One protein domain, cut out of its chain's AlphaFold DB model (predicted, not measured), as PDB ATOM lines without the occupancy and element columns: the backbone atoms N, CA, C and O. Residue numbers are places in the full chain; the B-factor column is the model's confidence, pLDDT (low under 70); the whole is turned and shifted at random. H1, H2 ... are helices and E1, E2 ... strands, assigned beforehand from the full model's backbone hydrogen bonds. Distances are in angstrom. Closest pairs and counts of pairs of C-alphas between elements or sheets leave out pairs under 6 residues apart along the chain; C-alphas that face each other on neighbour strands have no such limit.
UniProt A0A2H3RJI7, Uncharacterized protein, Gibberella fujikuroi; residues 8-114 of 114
ATOM      1  N   GLN A   8     -35.798 -35.332   4.075       79.44
ATOM      2  CA  GLN A   8     -34.491 -35.976   4.171       79.44
ATOM      3  C   GLN A   8     -33.682 -35.948   2.879       79.44
ATOM      4  O   GLN A   8     -32.473 -35.743   2.926       79.44
ATOM      5  N   GLU A   9     -34.329 -36.101   1.725       82.94
ATOM      6  CA  GLU A   9     -33.653 -35.996   0.429       82.94
ATOM      7  C   GLU A   9     -33.110 -34.582   0.159       82.94
ATOM      8  O   GLU A   9     -32.105 -34.429  -0.538       82.94
ATOM      9  N   ALA A  10     -33.745 -33.547   0.717       85.94
ATOM     10  CA  ALA A  10     -33.320 -32.163   0.546       85.94
ATOM     11  C   ALA A  10     -32.104 -31.782   1.408       85.94
ATOM     12  O   ALA A  10     -31.351 -30.889   1.016       85.94
ATOM     13  N   LEU A  11     -31.883 -32.428   2.562       92.00
ATOM     14  CA  LEU A  11     -30.781 -32.063   3.457       92.00
ATOM     15  C   LEU A  11     -29.417 -32.206   2.760       92.00
ATOM     16  O   LEU A  11     -29.096 -33.224   2.149       92.00
ATOM     17  N   GLY A  12     -28.594 -31.162   2.857       91.75
ATOM     18  CA  GLY A  12     -27.294 -31.065   2.192       91.75
ATOM     19  C   GLY A  12     -27.350 -30.696   0.704       91.75
ATOM     20  O   GLY A  12     -26.292 -30.502   0.106       91.75
ATOM     21  N   GLN A  13     -28.537 -30.567   0.101       91.69
ATOM     22  CA  GLN A  13     -28.704 -30.071  -1.269       91.69
ATOM     23  C   GLN A  13     -28.792 -28.542  -1.302       91.69
ATOM     24  O   GLN A  13     -29.137 -27.897  -0.310       91.69
ATOM     25  N   ILE A  14     -28.526 -27.954  -2.471       91.81
ATOM     26  CA  ILE A  14     -28.764 -26.526  -2.714       91.81
ATOM     27  C   ILE A  14     -30.274 -26.270  -2.682       91.81
ATOM     28  O   ILE A  14     -31.010 -26.834  -3.492       91.81
ATOM     29  N   CYS A  15     -30.727 -25.400  -1.781       90.19
ATOM     30  CA  CYS A  15     -32.119 -24.940  -1.722       90.19
ATOM     31  C   CYS A  15     -32.305 -23.502  -2.214       90.19
ATOM     32  O   CYS A  15     -33.428 -23.105  -2.528       90.19
ATOM     33  N   TRP A  16     -31.220 -22.732  -2.306       94.94
ATOM     34  CA  TRP A  16     -31.231 -21.370  -2.827       94.94
ATOM     35  C   TRP A  16     -29.899 -21.031  -3.492       94.94
ATOM     36  O   TRP A  16     -28.846 -21.473  -3.028       94.94
ATOM     37  N   LEU A  17     -29.939 -20.253  -4.573       96.25
ATOM     38  CA  LEU A  17     -28.749 -19.808  -5.289       96.25
ATOM     39  C   LEU A  17     -28.781 -18.302  -5.542       96.25
ATOM     40  O   LEU A  17     -29.698 -17.785  -6.177       96.25
ATOM     41  N   GLU A  18     -27.730 -17.605  -5.138       94.12
ATOM     42  CA  GLU A  18     -27.540 -16.195  -5.465       94.12
ATOM     43  C   GLU A  18     -26.393 -16.053  -6.459       94.12
ATOM     44  O   GLU A  18     -25.297 -16.579  -6.253       94.12
ATOM     45  N   VAL A  19     -26.652 -15.353  -7.564       94.50
ATOM     46  CA  VAL A  19     -25.668 -15.144  -8.629       94.50
ATOM     47  C   VAL A  19     -25.484 -13.644  -8.847       94.50
ATOM     48  O   VAL A  19     -26.366 -12.990  -9.407       94.50
ATOM     49  N   PRO A  20     -24.344 -13.076  -8.431       92.38
ATOM     50  CA  PRO A  20     -24.014 -11.683  -8.706       92.38
ATOM     51  C   PRO A  20     -23.816 -11.435 -10.203       92.38
ATOM     52  O   PRO A  20     -23.028 -12.111 -10.868       92.38
ATOM     53  N   VAL A  21     -24.527 -10.447 -10.747       92.50
ATOM     54  CA  VAL A  21     -24.494 -10.081 -12.167       92.50
ATOM     55  C   VAL A  21     -24.387  -8.568 -12.344       92.50
ATOM     56  O   VAL A  21     -24.880  -7.789 -11.538       92.50
ATOM     57  N   ARG A  22     -23.750  -8.154 -13.442       90.69
ATOM     58  CA  ARG A  22     -23.613  -6.736 -13.834       90.69
ATOM     59  C   ARG A  22     -24.540  -6.335 -14.979       90.69
ATOM     60  O   ARG A  22     -24.776  -5.162 -15.217       90.69
ATOM     61  N   ASP A  23     -25.034  -7.330 -15.708       93.25
ATOM     62  CA  ASP A  23     -25.926  -7.168 -16.851       93.25
ATOM     63  C   ASP A  23     -27.019  -8.227 -16.724       93.25
ATOM     64  O   ASP A  23     -26.849  -9.387 -17.123       93.25
ATOM     65  N   VAL A  24     -28.112  -7.833 -16.069       95.44
ATOM     66  CA  VAL A  24     -29.246  -8.717 -15.796       95.44
ATOM     67  C   VAL A  24     -29.921  -9.171 -17.093       95.44
ATOM     68  O   VAL A  24     -30.132 -10.378 -17.218       95.44
ATOM     69  N   PRO A  25     -30.251  -8.299 -18.074       96.56
ATOM     70  CA  PRO A  25     -30.868  -8.746 -19.323       96.56
ATOM     71  C   PRO A  25     -30.044  -9.807 -20.057       96.56
ATOM     72  O   PRO A  25     -30.589 -10.844 -20.448       96.56
ATOM     73  N   ARG A  26     -28.726  -9.604 -20.183       97.38
ATOM     74  CA  ARG A  26     -27.826 -10.581 -20.808       97.38
ATOM     75  C   ARG A  26     -27.776 -11.889 -20.023       97.38
ATOM     76  O   ARG A  26     -27.828 -12.960 -20.625       97.38
ATOM     77  N   ALA A  27     -27.677 -11.818 -18.693       97.00
ATOM     78  CA  ALA A  27     -27.648 -13.005 -17.844       97.00
ATOM     79  C   ALA A  27     -28.963 -13.794 -17.935       97.00
ATOM     80  O   ALA A  27     -28.929 -15.007 -18.126       97.00
ATOM     81  N   LYS A  28     -30.119 -13.119 -17.873       97.75
ATOM     82  CA  LYS A  28     -31.435 -13.751 -18.043       97.75
ATOM     83  C   LYS A  28     -31.500 -14.495 -19.373       97.75
ATOM     84  O   LYS A  28     -31.760 -15.691 -19.369       97.75
ATOM     85  N   ALA A  29     -31.185 -13.825 -20.484       98.19
ATOM     86  CA  ALA A  29     -31.194 -14.446 -21.809       98.19
ATOM     87  C   ALA A  29     -30.296 -15.693 -21.877       98.19
ATOM     88  O   ALA A  29     -30.716 -16.727 -22.388       98.19
ATOM     89  N   PHE A  30     -29.093 -15.624 -21.299       98.50
ATOM     90  CA  PHE A  30     -28.163 -16.751 -21.269       98.50
ATOM     91  C   PHE A  30     -28.705 -17.959 -20.486       98.50
ATOM     92  O   PHE A  30     -28.691 -19.072 -21.004       98.50
ATOM     93  N   TYR A  31     -29.194 -17.766 -19.255       97.81
ATOM     94  CA  TYR A  31     -29.685 -18.871 -18.415       97.81
ATOM     95  C   TYR A  31     -31.063 -19.396 -18.856       97.81
ATOM     96  O   TYR A  31     -31.354 -20.580 -18.667       97.81
ATOM     97  N   VAL A  32     -31.889 -18.551 -19.486       97.81
ATOM     98  CA  VAL A  32     -33.102 -18.990 -20.193       97.81
ATOM     99  C   VAL A  32     -32.719 -19.934 -21.331       97.81
ATOM    100  O   VAL A  32     -33.203 -21.060 -21.356       97.81
ATOM    101  N   GLU A  33     -31.827 -19.519 -22.232       98.44
ATOM    102  CA  GLU A  33     -31.449 -20.323 -23.401       98.44
ATOM    103  C   GLU A  33     -30.753 -21.630 -22.996       98.44
ATOM    104  O   GLU A  33     -31.071 -22.705 -23.497       98.44
ATOM    105  N   LEU A  34     -29.811 -21.550 -22.054       98.19
ATOM    106  CA  LEU A  34     -28.967 -22.685 -21.700       98.19
ATOM    107  C   LEU A  34     -29.693 -23.732 -20.843       98.19
ATOM    108  O   LEU A  34     -29.470 -24.930 -21.011       98.19
ATOM    109  N   PHE A  35     -30.537 -23.296 -19.904       96.94
ATOM    110  CA  PHE A  35     -31.111 -24.180 -18.883       96.94
ATOM    111  C   PHE A  35     -32.640 -24.103 -18.773       96.94
ATOM    112  O   PHE A  35     -33.243 -24.871 -18.012       96.94
ATOM    113  N   GLY A  36     -33.285 -23.190 -19.501       97.25
ATOM    114  CA  GLY A  36     -34.719 -22.941 -19.383       97.25
ATOM    115  C   GLY A  36     -35.099 -22.496 -17.977       97.25
ATOM    116  O   GLY A  36     -35.992 -23.097 -17.379       97.25
ATOM    117  N   TRP A  37     -34.348 -21.546 -17.409       97.38
ATOM    118  CA  TRP A  37     -34.715 -20.883 -16.157       97.38
ATOM    119  C   TRP A  37     -35.872 -19.914 -16.386       97.38
ATOM    120  O   TRP A  37     -35.975 -19.284 -17.435       97.38
ATOM    121  N   GLU A  38     -36.722 -19.783 -15.381       97.56
ATOM    122  CA  GLU A  38     -37.851 -18.858 -15.366       97.56
ATOM    123  C   GLU A  38     -37.531 -17.700 -14.426       97.56
ATOM    124  O   GLU A  38     -36.817 -17.885 -13.444       97.56
ATOM    125  N   PHE A  39     -38.036 -16.503 -14.726       97.31
ATOM    126  CA  PHE A  39     -37.763 -15.302 -13.941       97.31
ATOM    127  C   PHE A  39     -39.052 -14.599 -13.549       97.31
ATOM    128  O   PHE A  39     -39.960 -14.441 -14.367       97.31
ATOM    129  N   VAL A  40     -39.084 -14.083 -12.322       95.00
ATOM    130  CA  VAL A  40     -40.119 -13.134 -11.915       95.00
ATOM    131  C   VAL A  40     -39.915 -11.833 -12.713       95.00
ATOM    132  O   VAL A  40     -38.773 -11.359 -12.811       95.00
ATOM    133  N   PRO A  41     -40.975 -11.264 -13.327       90.00
ATOM    134  CA  PRO A  41     -40.839 -10.089 -14.189       90.00
ATOM    135  C   PRO A  41     -40.254  -8.879 -13.460       90.00
ATOM    136  O   PRO A  41     -39.280  -8.287 -13.927       90.00
ATOM    137  N   GLU A  42     -40.809  -8.567 -12.290       92.38
ATOM    138  CA  GLU A  42     -40.457  -7.370 -11.533       92.38
ATOM    139  C   GLU A  42     -39.271  -7.624 -10.591       92.38
ATOM    140  O   GLU A  42     -39.307  -8.583  -9.807       92.38
ATOM    141  N   PRO A  43     -38.223  -6.777 -10.626       93.19
ATOM    142  CA  PRO A  43     -37.170  -6.823  -9.624       93.19
ATOM    143  C   PRO A  43     -37.712  -6.460  -8.243       93.19
ATOM    144  O   PRO A  43     -38.636  -5.659  -8.102       93.19
ATOM    145  N   GLN A  44     -37.076  -6.995  -7.207       92.69
ATOM    146  CA  GLN A  44     -37.261  -6.514  -5.843       92.69
ATOM    147  C   GLN A  44     -36.108  -5.600  -5.450       92.69
ATOM    148  O   GLN A  44     -34.965  -5.783  -5.878       92.69
ATOM    149  N   LYS A  45     -36.410  -4.616  -4.604       87.31
ATOM    150  CA  LYS A  45     -35.373  -3.807  -3.968       87.31
ATOM    151  C   LYS A  45     -34.540  -4.717  -3.068       87.31
ATOM    152  O   LYS A  45     -35.100  -5.467  -2.272       87.31
ATOM    153  N   ALA A  46     -33.223  -4.643  -3.200       80.62
ATOM    154  CA  ALA A  46     -32.345  -5.426  -2.352       80.62
ATOM    155  C   ALA A  46     -32.302  -4.888  -0.912       80.62
ATOM    156  O   ALA A  46     -32.687  -3.746  -0.635       80.62
ATOM    157  N   VAL A  47     -31.819  -5.727   0.004       69.38
ATOM    158  CA  VAL A  47     -31.531  -5.350   1.391       69.38
ATOM    159  C   VAL A  47     -30.052  -4.961   1.486       69.38
ATOM    160  O   VAL A  47     -29.185  -5.785   1.213       69.38
ATOM    161  N   GLY A  48     -29.767  -3.714   1.873       74.12
ATOM    162  CA  GLY A  48     -28.407  -3.161   1.976       74.12
ATOM    163  C   GLY A  48     -27.994  -2.281   0.788       74.12
ATOM    164  O   GLY A  48     -28.775  -2.068  -0.135       74.12
ATOM    165  N   ASP A  49     -26.762  -1.760   0.832       75.06
ATOM    166  CA  ASP A  49     -26.277  -0.732  -0.111       75.06
ATOM    167  C   ASP A  49     -25.426  -1.290  -1.266       75.06
ATOM    168  O   ASP A  49     -25.131  -0.577  -2.224       75.06
ATOM    169  N   CYS A  50     -24.994  -2.551  -1.183       78.81
ATOM    170  CA  CYS A  50     -24.074  -3.143  -2.161       78.81
ATOM    171  C   CYS A  50     -24.784  -3.779  -3.361       78.81
ATOM    172  O   CYS A  50     -24.194  -3.835  -4.437       78.81
ATOM    173  N   VAL A  51     -26.031  -4.233  -3.197       88.06
ATOM    174  CA  VAL A  51     -26.875  -4.819  -4.250       88.06
ATOM    175  C   VAL A  51     -27.878  -3.756  -4.715       88.06
ATOM    176  O   VAL A  51     -28.597  -3.183  -3.900       88.06
ATOM    177  N   LYS A  52     -27.983  -3.508  -6.022       89.75
ATOM    178  CA  LYS A  52     -28.950  -2.552  -6.590       89.75
ATOM    179  C   LYS A  52     -30.368  -3.107  -6.595       89.75
ATOM    180  O   LYS A  52     -31.319  -2.429  -6.206       89.75
ATOM    181  N   SER A  53     -30.511  -4.343  -7.059       93.38
ATOM    182  CA  SER A  53     -31.796  -5.012  -7.218       93.38
ATOM    183  C   SER A  53     -31.632  -6.532  -7.192       93.38
ATOM    184  O   SER A  53     -30.546  -7.068  -7.431       93.38
ATOM    185  N   MET A  54     -32.719  -7.233  -6.876       95.06
ATOM    186  CA  MET A  54     -32.796  -8.690  -6.905       95.06
ATOM    187  C   MET A  54     -33.763  -9.137  -7.997       95.06
ATOM    188  O   MET A  54     -34.913  -8.698  -8.034       95.06
ATOM    189  N   HIS A  55     -33.330 -10.061  -8.852       97.06
ATOM    190  CA  HIS A  55     -34.179 -10.668  -9.876       97.06
ATOM    191  C   HIS A  55     -34.335 -12.160  -9.619       97.06
ATOM    192  O   HIS A  55     -33.431 -12.948  -9.899       97.06
ATOM    193  N   PHE A  56     -35.495 -12.539  -9.095       97.12
ATOM    194  CA  PHE A  56     -35.775 -13.919  -8.729       97.12
ATOM    195  C   PHE A  56     -35.919 -14.825  -9.945       97.12
ATOM    196  O   PHE A  56     -36.507 -14.434 -10.959       97.12
ATOM    197  N   PHE A  57     -35.409 -16.043  -9.804       97.19
ATOM    198  CA  PHE A  57     -35.542 -17.107 -10.780       97.19
ATOM    199  C   PHE A  57     -35.886 -18.439 -10.127       97.19
ATOM    200  O   PHE A  57     -35.641 -18.663  -8.939       97.19
ATOM    201  N   ASN A  58     -36.402 -19.349 -10.941       96.25
ATOM    202  CA  ASN A  58     -36.595 -20.741 -10.579       96.25
ATOM    203  C   ASN A  58     -36.252 -21.667 -11.751       96.25
ATOM    204  O   ASN A  58     -36.317 -21.294 -12.924       96.25
ATOM    205  N   LYS A  59     -35.916 -22.915 -11.421       93.38
ATOM    206  CA  LYS A  59     -35.863 -24.019 -12.376       93.38
ATOM    207  C   LYS A  59     -36.613 -25.216 -11.807       93.38
ATOM    208  O   LYS A  59     -36.151 -25.891 -10.888       93.38
ATOM    209  N   GLY A  60     -37.777 -25.491 -12.392       88.44
ATOM    210  CA  GLY A  60     -38.686 -26.500 -11.862       88.44
ATOM    211  C   GLY A  60     -39.168 -26.121 -10.461       88.44
ATOM    212  O   GLY A  60     -39.393 -24.947 -10.181       88.44
ATOM    213  N   LYS A  61     -39.334 -27.124  -9.593       83.19
ATOM    214  CA  LYS A  61     -39.853 -26.949  -8.225       83.19
ATOM    215  C   LYS A  61     -38.770 -26.860  -7.149       83.19
ATOM    216  O   LYS A  61     -39.104 -26.669  -5.987       83.19
ATOM    217  N   THR A  62     -37.508 -27.096  -7.502       80.50
ATOM    218  CA  THR A  62     -36.451 -27.380  -6.519       80.50
ATOM    219  C   THR A  62     -35.379 -26.306  -6.477       80.50
ATOM    220  O   THR A  62     -34.945 -25.945  -5.389       80.50
ATOM    221  N   LEU A  63     -34.979 -25.753  -7.626       89.69
ATOM    222  CA  LEU A  63     -34.007 -24.667  -7.662       89.69
ATOM    223  C   LEU A  63     -34.725 -23.321  -7.668       89.69
ATOM    224  O   LEU A  63     -35.464 -23.012  -8.603       89.69
ATOM    225  N   HIS A  64     -34.434 -22.518  -6.654       94.44
ATOM    226  CA  HIS A  64     -34.843 -21.125  -6.544       94.44
ATOM    227  C   HIS A  64     -33.612 -20.258  -6.313       94.44
ATOM    228  O   HIS A  64     -32.582 -20.738  -5.832       94.44
ATOM    229  N   GLY A  65     -33.707 -18.985  -6.664       96.44
ATOM    230  CA  GLY A  65     -32.593 -18.082  -6.476       96.44
ATOM    231  C   GLY A  65     -32.870 -16.661  -6.909       96.44
ATOM    232  O   GLY A  65     -33.978 -16.314  -7.323       96.44
ATOM    233  N   ALA A  66     -31.831 -15.839  -6.828       96.50
ATOM    234  CA  ALA A  66     -31.859 -14.472  -7.309       96.50
ATOM    235  C   ALA A  66     -30.569 -14.114  -8.043       96.50
ATOM    236  O   ALA A  66     -29.461 -14.452  -7.624       96.50
ATOM    237  N   PHE A  67     -30.714 -13.373  -9.136       96.06
ATOM    238  CA  PHE A  67     -29.625 -12.548  -9.629       96.06
ATOM    239  C   PHE A  67     -29.522 -11.301  -8.765       96.06
ATOM    240  O   PHE A  67     -30.516 -10.595  -8.587       96.06
ATOM    241  N   LEU A  68     -28.325 -11.053  -8.244       93.81
ATOM    242  CA  LEU A  68     -28.008  -9.859  -7.472       93.81
ATOM    243  C   LEU A  68     -27.347  -8.865  -8.421       93.81
ATOM    244  O   LEU A  68     -26.259  -9.126  -8.934       93.81
ATOM    245  N   GLU A  69     -28.024  -7.764  -8.729       92.81
ATOM    246  CA  GLU A  69     -27.458  -6.733  -9.594       92.81
ATOM    247  C   GLU A  69     -26.451  -5.888  -8.805       92.81
ATOM    248  O   GLU A  69     -26.799  -5.295  -7.786       92.81
ATOM    249  N   HIS A  70     -25.213  -5.804  -9.291       86.88
ATOM    250  CA  HIS A  70     -24.127  -5.067  -8.641       86.88
ATOM    251  C   HIS A  70     -23.325  -4.217  -9.632       86.88
ATOM    252  O   HIS A  70     -23.291  -4.492 -10.834       86.88
ATOM    253  N   ASP A  71     -22.624  -3.209  -9.107       82.31
ATOM    254  CA  ASP A  71     -21.562  -2.510  -9.837       82.31
ATOM    255  C   ASP A  71     -20.298  -3.371  -9.988       82.31
ATOM    256  O   ASP A  71     -20.076  -4.335  -9.253       82.31
ATOM    257  N   GLU A  72     -19.446  -3.015 -10.954       76.81
ATOM    258  CA  GLU A  72     -18.241  -3.780 -11.302       76.81
ATOM    259  C   GLU A  72     -17.249  -3.931 -10.143       76.81
ATOM    260  O   GLU A  72     -16.659  -4.998  -9.978       76.81
ATOM    261  N   ASP A  73     -17.148  -2.924  -9.276       79.44
ATOM    262  CA  ASP A  73     -16.236  -2.925  -8.127       79.44
ATOM    263  C   ASP A  73     -16.553  -4.002  -7.075       79.44
ATOM    264  O   ASP A  73     -15.666  -4.384  -6.295       79.44
ATOM    265  N   TYR A  74     -17.790  -4.514  -7.090       77.81
ATOM    266  CA  TYR A  74     -18.305  -5.557  -6.200       77.81
ATOM    267  C   TYR A  74     -18.314  -6.953  -6.840       77.81
ATOM    268  O   TYR A  74     -18.812  -7.905  -6.244       77.81
ATOM    269  N   HIS A  75     -17.754  -7.116  -8.041       81.56
ATOM    270  CA  HIS A  75     -17.641  -8.432  -8.659       81.56
ATOM    271  C   HIS A  75     -16.391  -9.172  -8.172       81.56
ATOM    272  O   HIS A  75     -15.263  -8.706  -8.347       81.56
ATOM    273  N   VAL A  76     -16.583 -10.362  -7.604       82.06
ATOM    274  CA  VAL A  76     -15.492 -11.257  -7.202       82.06
ATOM    275  C   VAL A  76     -15.777 -12.693  -7.630       82.06
ATOM    276  O   VAL A  76     -16.921 -13.136  -7.663       82.06
ATOM    277  N   ILE A  77     -14.716 -13.435  -7.956       82.06
ATOM    278  CA  ILE A  77     -14.810 -14.872  -8.268       82.06
ATOM    279  C   ILE A  77     -14.924 -15.692  -6.973       82.06
ATOM    280  O   ILE A  77     -15.657 -16.672  -6.923       82.06
ATOM    281  N   ASN A  78     -14.206 -15.275  -5.928       83.44
ATOM    282  CA  ASN A  78     -14.176 -15.906  -4.610       83.44
ATOM    283  C   ASN A  78     -14.456 -14.863  -3.529       83.44
ATOM    284  O   ASN A  78     -14.231 -13.675  -3.755       83.44
ATOM    285  N   ASN A  79     -14.872 -15.318  -2.345       84.19
ATOM    286  CA  ASN A  79     -15.029 -14.448  -1.182       84.19
ATOM    287  C   ASN A  79     -13.760 -13.611  -0.945       84.19
ATOM    288  O   ASN A  79     -12.657 -14.160  -0.895       84.19
ATOM    289  N   ASN A  80     -13.928 -12.299  -0.779       85.81
ATOM    290  CA  ASN A  80     -12.838 -11.368  -0.526       85.81
ATOM    291  C   ASN A  80     -13.087 -10.610   0.790       85.81
ATOM    292  O   ASN A  80     -13.912  -9.696   0.805       85.81
ATOM    293  N   PRO A  81     -12.362 -10.939   1.877       83.38
ATOM    294  CA  PRO A  81     -12.514 -10.264   3.168       83.38
ATOM    295  C   PRO A  81     -12.269  -8.750   3.120       83.38
ATOM    296  O   PRO A  81     -12.869  -8.017   3.900       83.38
ATOM    297  N   ASP A  82     -11.443  -8.269   2.185       86.94
ATOM    298  CA  ASP A  82     -11.153  -6.838   2.021       86.94
ATOM    299  C   ASP A  82     -12.292  -6.084   1.309       86.94
ATOM    300  O   ASP A  82     -12.297  -4.854   1.243       86.94
ATOM    301  N   LYS A  83     -13.264  -6.819   0.750       84.31
ATOM    302  CA  LYS A  83     -14.428  -6.290   0.032       84.31
ATOM    303  C   LYS A  83     -15.706  -7.028   0.461       84.31
ATOM    304  O   LYS A  83     -16.281  -7.753  -0.344       84.31
ATOM    305  N   PRO A  84     -16.206  -6.824   1.689       77.88
ATOM    306  CA  PRO A  84     -17.339  -7.587   2.224       77.88
ATOM    307  C   PRO A  84     -18.661  -7.392   1.455       77.88
ATOM    308  O   PRO A  84     -19.538  -8.243   1.527       77.88
ATOM    309  N   GLY A  85     -18.810  -6.298   0.698       79.50
ATOM    310  CA  GLY A  85     -19.957  -6.088  -0.196       79.50
ATOM    311  C   GLY A  85     -19.834  -6.778  -1.561       79.50
ATOM    312  O   GLY A  85     -20.774  -6.731  -2.348       79.50
ATOM    313  N   ALA A  86     -18.675  -7.368  -1.868       84.00
ATOM    314  CA  ALA A  86     -18.434  -8.082  -3.111       84.00
ATOM    315  C   ALA A  86     -18.724  -9.569  -2.909       84.00
ATOM    316  O   ALA A  86     -18.003 -10.265  -2.193       84.00
ATOM    317  N   LEU A  87     -19.788 -10.051  -3.541       83.00
ATOM    318  CA  LEU A  87     -20.269 -11.411  -3.344       83.00
ATOM    319  C   LEU A  87     -19.804 -12.309  -4.505       83.00
ATOM    320  O   LEU A  87     -19.854 -11.882  -5.664       83.00
ATOM    321  N   PRO A  88     -19.333 -13.540  -4.237       88.81
ATOM    322  CA  PRO A  88     -19.249 -14.585  -5.250       88.81
ATOM    323  C   PRO A  88     -20.639 -15.206  -5.473       88.81
ATOM    324  O   PRO A  88     -21.632 -14.771  -4.895       88.81
ATOM    325  N   VAL A  89     -20.728 -16.259  -6.287       91.94
ATOM    326  CA  VAL A  89     -21.931 -17.108  -6.296       91.94
ATOM    327  C   VAL A  89     -22.109 -17.733  -4.909       91.94
ATOM    328  O   VAL A  89     -21.177 -18.357  -4.398       91.94
ATOM    329  N   LEU A  90     -23.295 -17.585  -4.318       91.25
ATOM    330  CA  LEU A  90     -23.606 -18.083  -2.979       91.25
ATOM    331  C   LEU A  90     -24.665 -19.188  -3.061       91.25
ATOM    332  O   LEU A  90     -25.833 -18.913  -3.347       91.25
ATOM    333  N   PRO A  91     -24.275 -20.453  -2.846       94.12
ATOM    334  CA  PRO A  91     -25.226 -21.530  -2.638       94.12
ATOM    335  C   PRO A  91     -25.641 -21.594  -1.163       94.12
ATOM    336  O   PRO A  91     -24.797 -21.704  -0.274       94.12
ATOM    337  N   THR A  92     -26.945 -21.629  -0.909       93.81
ATOM    338  CA  THR A  92     -27.491 -21.989   0.403       93.81
ATOM    339  C   THR A  92     -27.837 -23.466   0.399       93.81
ATOM    340  O   THR A  92     -28.549 -23.950  -0.488       93.81
ATOM    341  N   LEU A  93     -27.337 -24.186   1.400       94.19
ATOM    342  CA  LEU A  93     -27.616 -25.604   1.584       94.19
ATOM    343  C   LEU A  93     -28.769 -25.792   2.567       94.19
ATOM    344  O   LEU A  93     -28.824 -25.132   3.604       94.19
ATOM    345  N   CYS A  94     -29.676 -26.713   2.252       92.69
ATOM    346  CA  CYS A  94     -30.766 -27.071   3.146       92.69
ATOM    347  C   CYS A  94     -30.222 -27.856   4.339       92.69
ATOM    348  O   CYS A  94     -29.527 -28.861   4.175       92.69
ATOM    349  N   VAL A  95     -30.551 -27.405   5.543       94.38
ATOM    350  CA  VAL A  95     -30.173 -28.049   6.798       94.38
ATOM    351  C   VAL A  95     -31.389 -28.099   7.707       94.38
ATOM    352  O   VAL A  95     -32.288 -27.270   7.585       94.38
ATOM    353  N   LEU A  96     -31.423 -29.084   8.602       93.44
ATOM    354  CA  LEU A  96     -32.525 -29.212   9.553       93.44
ATOM    355  C   LEU A  96     -32.479 -28.094  10.600       93.44
ATOM    356  O   LEU A  96     -33.507 -27.517  10.935       93.44
ATOM    357  N   ASP A  97     -31.271 -27.790  11.071       94.81
ATOM    358  CA  ASP A  97     -30.994 -26.739  12.036       94.81
ATOM    359  C   ASP A  97     -29.664 -26.055  11.682       94.81
ATOM    360  O   ASP A  97     -28.648 -26.715  11.416       94.81
ATOM    361  N   CYS A  98     -29.684 -24.723  11.623       95.12
ATOM    362  CA  CYS A  98     -28.516 -23.930  11.255       95.12
ATOM    363  C   CYS A  98     -27.432 -23.981  12.333       95.12
ATOM    364  O   CYS A  98     -26.257 -24.139  12.001       95.12
ATOM    365  N   GLU A  99     -27.796 -23.867  13.610       96.06
ATOM    366  CA  GLU A  99     -26.837 -23.804  14.713       96.06
ATOM    367  C   GLU A  99     -26.110 -25.139  14.881       96.06
ATOM    368  O   GLU A  99     -24.876 -25.171  14.921       96.06
ATOM    369  N   GLU A 100     -26.849 -26.253  14.882       96.75
ATOM    370  CA  GLU A 100     -26.269 -27.597  14.965       96.75
ATOM    371  C   GLU A 100     -25.327 -27.877  13.788       96.75
ATOM    372  O   GLU A 100     -24.231 -28.428  13.961       96.75
ATOM    373  N   THR A 101     -25.721 -27.467  12.579       96.06
ATOM    374  CA  THR A 101     -24.904 -27.692  11.384       96.06
ATOM    375  C   THR A 101     -23.630 -26.851  11.402       96.06
ATOM    376  O   THR A 101     -22.557 -27.366  11.082       96.06
ATOM    377  N   LEU A 102     -23.709 -25.584  11.820       96.19
ATOM    378  CA  LEU A 102     -22.539 -24.714  11.961       96.19
ATOM    379  C   LEU A 102     -21.593 -25.222  13.059       96.19
ATOM    380  O   LEU A 102     -20.377 -25.261  12.851       96.19
ATOM    381  N   ALA A 103     -22.128 -25.679  14.195       96.38
ATOM    382  CA  ALA A 103     -21.336 -26.293  15.259       96.38
ATOM    383  C   ALA A 103     -20.578 -27.527  14.748       96.38
ATOM    384  O   ALA A 103     -19.367 -27.650  14.960       96.38
ATOM    385  N   LYS A 104     -21.259 -28.406  14.001       96.50
ATOM    386  CA  LYS A 104     -20.634 -29.575  13.372       96.50
ATOM    387  C   LYS A 104     -19.574 -29.182  12.347       96.50
ATOM    388  O   LYS A 104     -18.496 -29.770  12.360       96.50
ATOM    389  N   ALA A 105     -19.853 -28.201  11.488       96.50
ATOM    390  CA  ALA A 105     -18.903 -27.716  10.490       96.50
ATOM    391  C   ALA A 105     -17.607 -27.227  11.153       96.50
ATOM    392  O   ALA A 105     -16.522 -27.643  10.750       96.50
ATOM    393  N   ASN A 106     -17.713 -26.429  12.219       96.94
ATOM    394  CA  ASN A 106     -16.558 -25.968  12.990       96.94
ATOM    395  C   ASN A 106     -15.801 -27.132  13.659       96.94
ATOM    396  O   ASN A 106     -14.573 -27.180  13.599       96.94
ATOM    397  N   ALA A 107     -16.512 -28.108  14.236       97.81
ATOM    398  CA  ALA A 107     -15.897 -29.265  14.895       97.81
ATOM    399  C   ALA A 107     -15.043 -30.137  13.953       97.81
ATOM    400  O   ALA A 107     -14.105 -30.789  14.409       97.81
ATOM    401  N   ILE A 108     -15.337 -30.136  12.648       97.81
ATOM    402  CA  ILE A 108     -14.591 -30.898  11.630       97.81
ATOM    403  C   ILE A 108     -13.606 -30.039  10.817       97.81
ATOM    404  O   ILE A 108     -13.116 -30.480   9.779       97.81
ATOM    405  N   GLY A 109     -13.295 -28.825  11.285       97.12
ATOM    406  CA  GLY A 109     -12.278 -27.948  10.691       97.12
ATOM    407  C   GLY A 109     -12.805 -26.898   9.708       97.12
ATOM    408  O   GLY A 109     -12.008 -26.169   9.116       97.12
ATOM    409  N   GLY A 110     -14.126 -26.793   9.544       95.19
ATOM    410  CA  GLY A 110     -14.766 -25.663   8.875       95.19
ATOM    411  C   GLY A 110     -14.608 -24.358   9.663       95.19
ATOM    412  O   GLY A 110     -14.199 -24.357  10.824       95.19
ATOM    413  N   LYS A 111     -14.918 -23.234   9.012       90.94
ATOM    414  CA  LYS A 111     -14.921 -21.904   9.633       90.94
ATOM    415  C   LYS A 111     -16.153 -21.136   9.187       90.94
ATOM    416  O   LYS A 111     -16.421 -21.046   7.991       90.94
ATOM    417  N   THR A 112     -16.863 -20.555  10.140       87.44
ATOM    418  CA  THR A 112     -17.959 -19.622   9.877       87.44
ATOM    419  C   THR A 112     -17.410 -18.216   9.671       87.44
ATOM    420  O   THR A 112     -16.581 -17.763  10.462       87.44
ATOM    421  N   ALA A 113     -17.871 -17.524   8.629       77.12
ATOM    422  CA  ALA A 113     -17.671 -16.082   8.529       77.12
ATOM    423  C   ALA A 113     -18.512 -15.417   9.632       77.12
ATOM    424  O   ALA A 113     -19.714 -15.675   9.708       77.12
ATOM    425  N   MET A 114     -17.863 -14.658  10.519       58.09
ATOM    426  CA  MET A 114     -18.518 -13.789  11.504       58.09
ATOM    427  C   MET A 114     -18.497 -12.352  11.009       58.09
ATOM    428  O   MET A 114     -17.480 -11.989  10.373       58.09
TER     429      MET A 114
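Overview. This is residues 8 to 114 of the 114 residues of an uncharacterized protein of Gibberella fujikuroi (UniProt A0A2H3RJI7). A strongly twisted sheet of four strands has H1 packed on one face, two layers; H2 lies off beyond E4, where residues 104 to 109 stick out. The 107 printed residues run E1 H1 E2 E3 E4 H2, with sheet order E2 E3 E1 E4, mixed. The class is mixed, helices and strands, with under half of the residues in named elements. It is only just compact, close to loose: radius of gyration of the C-alphas 15.4 A, spans 43 by 36 by 23 A.

Arrangement. E1, residues 14 to 21, is antiparallel to E4, residues 90 to 93 (N 18 and O 90, 2.9 A), and parallel to E3, residues 63 to 69 (N 21 and O 68, 2.8 A). E2, residues 53 to 59, forms a hairpin with E3 (N 57 and O 65, 2.9 A). H1, residues 24 to 35, is on the sheet, height 9.1 A, only just over none of its strands, with 2 C-alphas each falling on E3 and E1. H2, residues 98 to 107, is not on the sheet. Every O i to N i+4 pair is within hydrogen-bond range in H1 and H2.

Along the chain. E1 begins at C-alpha 14 (-28.764, -26.526, -2.714) and spans 19.4 A; H1 15.9 A, E2 20.1 A, E3 19.2 A. H2, 14.2 A, ends at C-alpha 107 (-15.897, -29.265, 14.895).

Size, cuts and confidence. The C-alphas farthest apart, of Pro 41 and Ala 107, are 42.8 A apart. The printed part has no cut. The links H1 to E2 and E3 to E4 are long. Residues 47 and 114 have pLDDT under 70.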